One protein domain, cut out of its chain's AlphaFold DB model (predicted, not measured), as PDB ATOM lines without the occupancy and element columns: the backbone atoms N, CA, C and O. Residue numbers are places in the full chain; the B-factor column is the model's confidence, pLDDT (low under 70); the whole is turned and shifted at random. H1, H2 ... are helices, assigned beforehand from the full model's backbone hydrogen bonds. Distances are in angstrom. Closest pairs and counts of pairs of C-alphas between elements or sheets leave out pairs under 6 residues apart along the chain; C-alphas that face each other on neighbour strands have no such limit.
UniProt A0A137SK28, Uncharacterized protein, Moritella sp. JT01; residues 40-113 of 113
ATOM      1  N   LEU A  40     -33.318  44.148   5.061       97.50
ATOM      2  CA  LEU A  40     -33.276  43.320   6.256       97.50
ATOM      3  C   LEU A  40     -32.534  42.010   5.998       97.50
ATOM      4  O   LEU A  40     -32.901  41.223   5.122       97.50
ATOM      5  N   GLU A  41     -31.518  41.762   6.809       97.62
ATOM      6  CA  GLU A  41     -30.791  40.507   6.843       97.62
ATOM      7  C   GLU A  41     -31.261  39.663   8.020       97.62
ATOM      8  O   GLU A  41     -31.381  40.128   9.156       97.62
ATOM      9  N   VAL A  42     -31.512  38.394   7.717       96.56
ATOM     10  CA  VAL A  42     -31.943  37.390   8.681       96.56
ATOM     11  C   VAL A  42     -31.063  36.161   8.507       96.56
ATOM     12  O   VAL A  42     -30.803  35.727   7.370       96.56
ATOM     13  N   SER A  43     -30.582  35.635   9.626       95.56
ATOM     14  CA  SER A  43     -29.782  34.414   9.688       95.56
ATOM     15  C   SER A  43     -30.634  33.179   9.388       95.56
ATOM     16  O   SER A  43     -31.861  33.245   9.301       95.56
ATOM     17  N   GLU A  44     -29.988  32.029   9.198       91.50
ATOM     18  CA  GLU A  44     -30.688  30.772   8.899       91.50
ATOM     19  C   GLU A  44     -31.573  30.292  10.057       91.50
ATOM     20  O   GLU A  44     -32.608  29.670   9.828       91.50
ATOM     21  N   ASP A  45     -31.211  30.634  11.294       92.44
ATOM     22  CA  ASP A  45     -31.990  30.365  12.504       92.44
ATOM     23  C   ASP A  45     -33.068  31.431  12.786       92.44
ATOM     24  O   ASP A  45     -33.765  31.357  13.797       92.44
ATOM     25  N   GLY A  46     -33.257  32.397  11.879       89.75
ATOM     26  CA  GLY A  46     -34.344  33.377  11.945       89.75
ATOM     27  C   GLY A  46     -34.051  34.622  12.787       89.75
ATOM     28  O   GLY A  46     -34.978  35.387  13.059       89.75
ATOM     29  N   GLN A  47     -32.799  34.855  13.192       94.12
ATOM     30  CA  GLN A  47     -32.404  36.046  13.948       94.12
ATOM     31  C   GLN A  47     -32.170  37.249  13.028       94.12
ATOM     32  O   GLN A  47     -31.651  37.123  11.920       94.12
ATOM     33  N   LEU A  48     -32.536  38.439  13.505       95.38
ATOM     34  CA  LEU A  48     -32.331  39.703  12.798       95.38
ATOM     35  C   LEU A  48     -30.859  40.131  12.931       95.38
ATOM     36  O   LEU A  48     -30.379  40.312  14.048       95.38
ATOM     37  N   ILE A  49     -30.144  40.302  11.814       97.19
ATOM     38  CA  ILE A  49     -28.682  40.514  11.833       97.19
ATOM     39  C   ILE A  49     -28.311  42.001  11.795       97.19
ATOM     40  O   ILE A  49     -27.345  42.414  12.434       97.19
ATOM     41  N   ASN A  50     -29.049  42.813  11.034       97.50
ATOM     42  CA  ASN A  50     -28.606  44.159  10.656       97.50
ATOM     43  C   ASN A  50     -29.569  45.295  11.054       97.50
ATOM     44  O   ASN A  50     -29.615  46.338  10.398       97.50
ATOM     45  N   ILE A  51     -30.335  45.108  12.134       97.31
ATOM     46  CA  ILE A  51     -31.242  46.144  12.656       97.31
ATOM     47  C   ILE A  51     -30.514  47.471  12.930       97.31
ATOM     48  O   ILE A  51     -30.988  48.485  12.421       97.31
ATOM     49  N   PRO A  52     -29.339  47.508  13.595       97.38
ATOM     50  CA  PRO A  52     -28.648  48.774  13.854       97.38
ATOM     51  C   PRO A  52     -28.299  49.561  12.581       97.38
ATOM     52  O   PRO A  52     -28.354  50.789  12.562       97.38
ATOM     53  N   GLN A  53     -27.961  48.867  11.491       97.88
ATOM     54  CA  GLN A  53     -27.659  49.484  10.200       97.88
ATOM     55  C   GLN A  53     -28.913  50.111   9.588       97.88
ATOM     56  O   GLN A  53     -28.850  51.237   9.092       97.88
ATOM     57  N   ILE A  54     -30.053  49.417   9.658       97.56
ATOM     58  CA  ILE A  54     -31.340  49.962   9.213       97.56
ATOM     59  C   ILE A  54     -31.687  51.199  10.040       97.56
ATOM     60  O   ILE A  54     -31.917  52.255   9.458       97.56
ATOM     61  N   GLU A  55     -31.649  51.105  11.368       96.94
ATOM     62  CA  GLU A  55     -31.964  52.214  12.277       96.94
ATOM     63  C   GLU A  55     -31.087  53.445  12.015       96.94
ATOM     64  O   GLU A  55     -31.601  54.559  11.952       96.94
ATOM     65  N   SER A  56     -29.786  53.249  11.767       97.19
ATOM     66  CA  SER A  56     -28.851  54.339  11.443       97.19
ATOM     67  C   SER A  56     -29.131  55.032  10.103       97.19
ATOM     68  O   SER A  56     -28.689  56.160   9.887       97.19
ATOM     69  N   SER A  57     -29.857  54.368   9.196       96.50
ATOM     70  CA  SER A  57     -30.246  54.922   7.891       96.50
ATOM     71  C   SER A  57     -31.544  55.735   7.938       96.50
ATOM     72  O   SER A  57     -31.912  56.372   6.949       96.50
ATOM     73  N   LEU A  58     -32.244  55.710   9.075       96.69
ATOM     74  CA  LEU A  58     -33.533  56.352   9.289       96.69
ATOM     75  C   LEU A  58     -33.381  57.568  10.205       96.69
ATOM     76  O   LEU A  58     -32.550  57.586  11.109       96.69
ATOM     77  N   ASN A  59     -34.222  58.582  10.008       96.56
ATOM     78  CA  ASN A  59     -34.364  59.630  11.022       96.56
ATOM     79  C   ASN A  59     -35.191  59.135  12.223       96.56
ATOM     80  O   ASN A  59     -35.869  58.113  12.137       96.56
ATOM     81  N   ASP A  60     -35.197  59.896  13.317       95.75
ATOM     82  CA  ASP A  60     -35.845  59.505  14.579       95.75
ATOM     83  C   ASP A  60     -37.314  59.082  14.422       95.75
ATOM     84  O   ASP A  60     -37.751  58.083  14.994       95.75
ATOM     85  N   ASN A  61     -38.091  59.815  13.617       95.44
ATOM     86  CA  ASN A  61     -39.505  59.502  13.408       95.44
ATOM     87  C   ASN A  61     -39.692  58.223  12.579       95.44
ATOM     88  O   ASN A  61     -40.527  57.382  12.905       95.44
ATOM     89  N   GLN A  62     -38.904  58.063  11.517       96.50
ATOM     90  CA  GLN A  62     -38.923  56.863  10.681       96.50
ATOM     91  C   GLN A  62     -38.483  55.631  11.472       96.50
ATOM     92  O   GLN A  62     -39.122  54.584  11.377       96.50
ATOM     93  N   ASN A  63     -37.444  55.774  12.294       96.12
ATOM     94  CA  ASN A  63     -36.939  54.721  13.162       96.12
ATOM     95  C   ASN A  63     -38.014  54.281  14.170       96.12
ATOM     96  O   ASN A  63     -38.335  53.100  14.282       96.12
ATOM     97  N   LYS A  64     -38.697  55.242  14.808       94.56
ATOM     98  CA  LYS A  64     -39.834  54.954  15.693       94.56
ATOM     99  C   LYS A  64     -40.931  54.141  14.994       94.56
ATOM    100  O   LYS A  64     -41.419  53.167  15.564       94.56
ATOM    101  N   ILE A  65     -41.328  54.525  13.780       95.06
ATOM    102  CA  ILE A  65     -42.375  53.817  13.021       95.06
ATOM    103  C   ILE A  65     -41.916  52.409  12.626       95.06
ATOM    104  O   ILE A  65     -42.684  51.452  12.751       95.06
ATOM    105  N   PHE A  66     -40.671  52.274  12.168       96.25
ATOM    106  CA  PHE A  66     -40.072  50.989  11.827       96.25
ATOM    107  C   PHE A  66     -40.063  50.043  13.036       96.25
ATOM    108  O   PHE A  66     -40.592  48.934  12.943       96.25
ATOM    109  N   ASN A  67     -39.582  50.509  14.190       95.38
ATOM    110  CA  ASN A  67     -39.500  49.709  15.413       95.38
ATOM    111  C   ASN A  67     -40.874  49.294  15.938       95.38
ATOM    112  O   ASN A  67     -41.068  48.130  16.283       95.38
ATOM    113  N   LEU A  68     -41.863  50.194  15.919       94.50
ATOM    114  CA  LEU A  68     -43.240  49.842  16.282       94.50
ATOM    115  C   LEU A  68     -43.853  48.817  15.318       94.50
ATOM    116  O   LEU A  68     -44.617  47.953  15.744       94.50
ATOM    117  N   SER A  69     -43.524  48.895  14.027       94.38
ATOM    118  CA  SER A  69     -44.002  47.934  13.025       94.38
ATOM    119  C   SER A  69     -43.364  46.557  13.215       94.38
ATOM    120  O   SER A  69     -44.074  45.555  13.194       94.38
ATOM    121  N   MET A  70     -42.053  46.501  13.465       94.94
ATOM    122  CA  MET A  70     -41.338  45.257  13.773       94.94
ATOM    123  C   MET A  70     -41.832  44.624  15.072       94.94
ATOM    124  O   MET A  70     -42.070  43.419  15.105       94.94
ATOM    125  N   GLN A  71     -42.041  45.429  16.117       93.56
ATOM    126  CA  GLN A  71     -42.608  44.959  17.379       93.56
ATOM    127  C   GLN A  71     -44.005  44.369  17.167       93.56
ATOM    128  O   GLN A  71     -44.272  43.278  17.652       93.56
ATOM    129  N   TRP A  72     -44.863  45.050  16.399       92.25
ATOM    130  CA  TRP A  72     -46.195  44.542  16.071       92.25
ATOM    131  C   TRP A  72     -46.143  43.198  15.351       92.25
ATOM    132  O   TRP A  72     -46.830  42.264  15.747       92.25
ATOM    133  N   ILE A  73     -45.298  43.080  14.322       91.81
ATOM    134  CA  ILE A  73     -45.108  41.816  13.600       91.81
ATOM    135  C   ILE A  73     -44.673  40.711  14.569       91.81
ATOM    136  O   ILE A  73     -45.207  39.608  14.505       91.81
ATOM    137  N   ALA A  74     -43.735  41.012  15.469       91.44
ATOM    138  CA  ALA A  74     -43.185  40.044  16.412       91.44
ATOM    139  C   ALA A  74     -44.215  39.504  17.413       91.44
ATOM    140  O   ALA A  74     -44.087  38.365  17.857       91.44
ATOM    141  N   THR A  75     -45.187  40.330  17.815       89.81
ATOM    142  CA  THR A  75     -46.113  39.994  18.906       89.81
ATOM    143  C   THR A  75     -47.514  39.632  18.436       89.81
ATOM    144  O   THR A  75     -48.158  38.814  19.082       89.81
ATOM    145  N   GLU A  76     -47.995  40.238  17.351       87.94
ATOM    146  CA  GLU A  76     -49.396  40.139  16.913       87.94
ATOM    147  C   GLU A  76     -49.557  39.389  15.582       87.94
ATOM    148  O   GLU A  76     -50.671  39.013  15.225       87.94
ATOM    149  N   SER A  77     -48.477  39.173  14.818       87.75
ATOM    150  CA  SER A  77     -48.553  38.492  13.519       87.75
ATOM    151  C   SER A  77     -48.022  37.061  13.577       87.75
ATOM    152  O   SER A  77     -47.103  36.750  14.329       87.75
ATOM    153  N   GLU A  78     -48.545  36.194  12.709       88.69
ATOM    154  CA  GLU A  78     -48.045  34.820  12.544       88.69
ATOM    155  C   GLU A  78     -46.817  34.723  11.615       88.69
ATOM    156  O   GLU A  78     -46.299  33.629  11.371       88.69
ATOM    157  N   ILE A  79     -46.344  35.849  11.070       89.56
ATOM    158  CA  ILE A  79     -45.257  35.873  10.088       89.56
ATOM    159  C   ILE A  79     -43.909  35.696  10.770       89.56
ATOM    160  O   ILE A  79     -43.573  36.383  11.735       89.56
ATOM    161  N   LYS A  80     -43.075  34.821  10.205       91.44
ATOM    162  CA  LYS A  80     -41.698  34.637  10.668       91.44
ATOM    163  C   LYS A  80     -40.787  35.690  10.051       91.44
ATOM    164  O   LYS A  80     -40.873  35.975   8.861       91.44
ATOM    165  N   PHE A  81     -39.813  36.187  10.813       93.50
ATOM    166  CA  PHE A  81     -38.868  37.196  10.312       93.50
ATOM    167  C   PHE A  81     -38.098  36.773   9.059       93.50
ATOM    168  O   PHE A  81     -37.772  37.622   8.234       93.50
ATOM    169  N   ILE A  82     -37.858  35.474   8.862       94.88
ATOM    170  CA  ILE A  82     -37.217  34.963   7.644       94.88
ATOM    171  C   ILE A  82     -37.990  35.334   6.366       94.88
ATOM    172  O   ILE A  82     -37.381  35.531   5.318       94.88
ATOM    173  N   GLU A  83     -39.310  35.499   6.455       93.50
ATOM    174  CA  GLU A  83     -40.174  35.906   5.340       93.50
ATOM    175  C   GLU A  83     -40.021  37.397   4.994       93.50
ATOM    176  O   GLU A  83     -40.397  37.829   3.906       93.50
ATOM    177  N   LEU A  84     -39.427  38.179   5.899       94.81
ATOM    178  CA  LEU A  84     -39.101  39.592   5.700       94.81
ATOM    179  C   LEU A  84     -37.669  39.802   5.191       94.81
ATOM    180  O   LEU A  84     -37.270  40.938   4.925       94.81
ATOM    181  N   LYS A  85     -36.874  38.735   5.052       95.69
ATOM    182  CA  LYS A  85     -35.500  38.825   4.550       95.69
ATOM    183  C   LYS A  85     -35.475  39.485   3.170       95.69
ATOM    184  O   LYS A  85     -36.248  39.141   2.279       95.69
ATOM    185  N   GLY A  86     -34.561  40.433   2.989       96.12
ATOM    186  CA  GLY A  86     -34.413  41.193   1.749       96.12
ATOM    187  C   GLY A  86     -35.438  42.315   1.561       96.12
ATOM    188  O   GLY A  86     -35.408  42.982   0.530       96.12
ATOM    189  N   LYS A  87     -36.335  42.556   2.525       95.94
ATOM    190  CA  LYS A  87     -37.272  43.686   2.484       95.94
ATOM    191  C   LYS A  87     -36.619  44.937   3.073       95.94
ATOM    192  O   LYS A  87     -35.891  44.862   4.059       95.94
ATOM    193  N   SER A  88     -36.872  46.097   2.469       97.06
ATOM    194  CA  SER A  88     -36.463  47.387   3.039       97.06
ATOM    195  C   SER A  88     -37.382  47.788   4.197       97.06
ATOM    196  O   SER A  88     -38.502  47.282   4.312       97.06
ATOM    197  N   ALA A  89     -36.957  48.750   5.021       97.12
ATOM    198  CA  ALA A  89     -37.791  49.302   6.097       97.12
ATOM    199  C   ALA A  89     -39.154  49.815   5.589       97.12
ATOM    200  O   ALA A  89     -40.183  49.586   6.225       97.12
ATOM    201  N   TYR A  90     -39.183  50.431   4.400       96.88
ATOM    202  CA  TYR A  90     -40.431  50.823   3.741       96.88
ATOM    203  C   TYR A  90     -41.349  49.618   3.503       96.88
ATOM    204  O   TYR A  90     -42.523  49.670   3.870       96.88
ATOM    205  N   LEU A  91     -40.838  48.533   2.910       96.50
ATOM    206  CA  LEU A  91     -41.652  47.347   2.623       96.50
ATOM    207  C   LEU A  91     -42.127  46.664   3.907       96.50
ATOM    208  O   LEU A  91     -43.274  46.241   3.969       96.50
ATOM    209  N   ILE A  92     -41.298  46.627   4.951       96.25
ATOM    210  CA  ILE A  92     -41.670  46.062   6.256       96.25
ATOM    211  C   ILE A  92     -42.866  46.806   6.864       96.25
ATOM    212  O   ILE A  92     -43.819  46.170   7.306       96.25
ATOM    213  N   ILE A  93     -42.871  48.143   6.829       95.38
ATOM    214  CA  ILE A  93     -44.015  48.935   7.312       95.38
ATOM    215  C   ILE A  93     -45.260  48.680   6.453       95.38
ATOM    216  O   ILE A  93     -46.358  48.557   6.993       95.38
ATOM    217  N   GLN A  94     -45.114  48.565   5.127       94.88
ATOM    218  CA  GLN A  94     -46.248  48.232   4.254       94.88
ATOM    219  C   GLN A  94     -46.823  46.851   4.562       94.88
ATOM    220  O   GLN A  94     -48.041  46.695   4.613       94.88
ATOM    221  N   ILE A  95     -45.959  45.868   4.806       94.12
ATOM    222  CA  ILE A  95     -46.363  44.526   5.213       94.12
ATOM    223  C   ILE A  95     -47.115  44.608   6.545       94.12
ATOM    224  O   ILE A  95     -48.255  44.159   6.604       94.12
ATOM    225  N   ALA A  96     -46.562  45.265   7.570       93.19
ATOM    226  CA  ALA A  96     -47.236  45.441   8.860       93.19
ATOM    227  C   ALA A  96     -48.621  46.098   8.712       93.19
ATOM    228  O   ALA A  96     -49.607  45.609   9.259       93.19
ATOM    229  N   ASN A  97     -48.719  47.175   7.930       92.81
ATOM    230  CA  ASN A  97     -49.988  47.845   7.651       92.81
ATOM    231  C   ASN A  97     -50.978  46.933   6.912       92.81
ATOM    232  O   ASN A  97     -52.159  46.912   7.246       92.81
ATOM    233  N   CYS A  98     -50.511  46.162   5.929       91.81
ATOM    234  CA  CYS A  98     -51.346  45.215   5.196       91.81
ATOM    235  C   CYS A  98     -51.913  44.125   6.114       91.81
ATOM    236  O   CYS A  98     -53.097  43.805   6.003       91.81
ATOM    237  N   LEU A  99     -51.106  43.598   7.041       89.94
ATOM    238  CA  LEU A  99     -51.519  42.555   7.990       89.94
ATOM    239  C   LEU A  99     -52.553  43.053   8.988       89.94
ATOM    240  O   LEU A  99     -53.531  42.361   9.241       89.94
ATOM    241  N   LYS A 100     -52.374  44.276   9.495       88.31
ATOM    242  CA  LYS A 100     -53.347  44.936  10.378       88.31
ATOM    243  C   LYS A 100     -54.725  45.084   9.730       88.31
ATOM    244  O   LYS A 100     -55.728  45.123  10.429       88.31
ATOM    245  N   ILE A 101     -54.779  45.197   8.401       86.69
ATOM    246  CA  ILE A 101     -56.036  45.287   7.643       86.69
ATOM    247  C   ILE A 101     -56.562  43.889   7.288       86.69
ATOM    248  O   ILE A 101     -57.770  43.664   7.279       86.69
ATOM    249  N   ASN A 102     -55.665  42.955   6.970       78.88
ATOM    250  CA  ASN A 102     -55.990  41.636   6.433       78.88
ATOM    251  C   ASN A 102     -55.448  40.526   7.341       78.88
ATOM    252  O   ASN A 102     -54.578  39.757   6.922       78.88
ATOM    253  N   GLU A 103     -56.004  40.421   8.550       65.56
ATOM    254  CA  GLU A 103     -55.560  39.520   9.633       65.56
ATOM    255  C   GLU A 103     -55.350  38.047   9.206       65.56
ATOM    256  O   GLU A 103     -54.587  37.333   9.840       65.56
ATOM    257  N   ASN A 104     -55.938  37.592   8.086       57.25
ATOM    258  CA  ASN A 104     -55.872  36.203   7.606       57.25
ATOM    259  C   ASN A 104     -55.116  35.982   6.274       57.25
ATOM    260  O   ASN A 104     -55.255  34.918   5.668       57.25
ATOM    261  N   LYS A 105     -54.354  36.962   5.757       65.12
ATOM    262  CA  LYS A 105     -53.704  36.859   4.425       65.12
ATOM    263  C   LYS A 105     -52.225  37.261   4.406       65.12
ATOM    264  O   LYS A 105     -51.783  38.012   3.536       65.12
ATOM    265  N   GLY A 106     -51.433  36.719   5.333       64.75
ATOM    266  CA  GLY A 106     -50.008  37.055   5.459       64.75
ATOM    267  C   GLY A 106     -49.186  36.868   4.176       64.75
ATOM    268  O   GLY A 106     -48.435  37.759   3.775       64.75
ATOM    269  N   VAL A 107     -49.409  35.758   3.467       68.00
ATOM    270  CA  VAL A 107     -48.710  35.431   2.211       68.00
ATOM    271  C   VAL A 107     -48.997  36.452   1.104       68.00
ATOM    272  O   VAL A 107     -48.098  36.782   0.328       68.00
ATOM    273  N   ASP A 108     -50.221  36.980   1.036       76.75
ATOM    274  CA  ASP A 108     -50.603  37.964   0.019       76.75
ATOM    275  C   ASP A 108     -49.941  39.318   0.299       76.75
ATOM    276  O   ASP A 108     -49.461  39.971  -0.630       76.75
ATOM    277  N   CYS A 109     -49.829  39.705   1.574       82.94
ATOM    278  CA  CYS A 109     -49.140  40.929   1.979       82.94
ATOM    279  C   CYS A 109     -47.641  40.897   1.640       82.94
ATOM    280  O   CYS A 109     -47.110  41.895   1.152       82.94
ATOM    281  N   ILE A 110     -46.966  39.752   1.824       81.56
ATOM    282  CA  ILE A 110     -45.528  39.598   1.522       81.56
ATOM    283  C   ILE A 110     -45.247  39.553   0.012       81.56
ATOM    284  O   ILE A 110     -44.220  40.063  -0.443       81.56
ATOM    285  N   LYS A 111     -46.125  38.912  -0.774       75.69
ATOM    286  CA  LYS A 111     -45.945  38.747  -2.231       75.69
ATOM    287  C   LYS A 111     -46.324  39.985  -3.040       75.69
ATOM    288  O   LYS A 111     -45.825  40.150  -4.149       75.69
ATOM    289  N   SER A 112     -47.209  40.825  -2.510       60.84
ATOM    290  CA  SER A 112     -47.692  42.034  -3.194       60.84
ATOM    291  C   SER A 112     -46.762  43.246  -3.032       60.84
ATOM    292  O   SER A 112     -47.086  44.324  -3.530       60.84
ATOM    293  N   THR A 113     -45.636  43.088  -2.326       57.56
ATOM    294  CA  THR A 113     -44.664  44.142  -1.984       57.56
ATOM    295  C   THR A 113     -43.243  43.764  -2.370       57.56
ATOM    296  O   THR A 113     -42.519  44.662  -2.846       57.56
TER     297      THR A 113
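AT A GLANCE: This is residues 40 to 113 of the 113 residues of an uncharacterized protein of Moritella sp. JT01 (UniProt A0A137SK28). Two helices, H2 and H4, cross at a slant and form the core, and the short H5 folds back along the second part of H4 to make a hairpin. The short H1 lies near the first part of H2, while the single turn H3 lies close to H2, H4 and H5; residues 40 to 50 form a loop before H1. The printed part has 74 residues with five named helices, in the order H1, H2, H3, H4, H5, and no named strand; the class is all helix. The whole is compact, with a radius of gyration of the C-alphas of 11.6 A, and rounded, with spans of 33 by 29 by 22 A.

HOW THE PARTS SIT: After residues 40 to 50 comes H1, residues 51 to 56, which touches no helix. It is close to but not clearly touching H2, residues 60 to 76; the closest C-alphas are those of Glu 55 and Asn 63, 5.6 A apart. H1 and H2 run opposite ways at a shallow tilt of 19 degrees. H3, residues 81 to 84, is close to but not clearly touching H2, with the C-alphas of Ala 74 and Phe 81 closest at 8.0 A. H4, residues 89 to 101, touches H2, and the closest C-alphas, of Ser 69 and Ile 93, are 5.8 A apart. H2 and H4 run the same way at a steep tilt of 46 degrees. H5, residues 106 to 111, forms a helical hairpin with H4, which touches it with residues 95 to 99 alone; the C-alphas of Ile 95 and Cys 109 are closest at 5.6 A. H4 and H5 run opposite ways at a steep tilt of 38 degrees. H1 and H3, H1 and H5, and H2 and H5 are apart. Each O i to N i+4 pair inside H1, H2, H4 and H5 is within hydrogen-bond range, while H3 is too short for such a pair.

IN THESE COORDINATES: H1 begins at C-alpha 51 (-31.242, 46.144, 12.656) and is 8.6 A long from first to last C-alpha. H2 measures 23.8 A and begins at C-alpha 60 (-35.845, 59.505, 14.579). H3 measures 5.2 A, H4 18.7 A and H5 8.9 A. H5 ends at C-alpha 111 (-45.945, 38.747, -2.231).

THE WHOLE: The two C-alphas farthest apart are those of Ser 56 and Asn 104, at 32.8 A. The printed part has no cut and ends at Thr 113, the chain's last residue. The four links between the helices are tight. The mean pLDDT of the printed part is 90.3, and residues 103 to 107 and 112 to 113 are under 70.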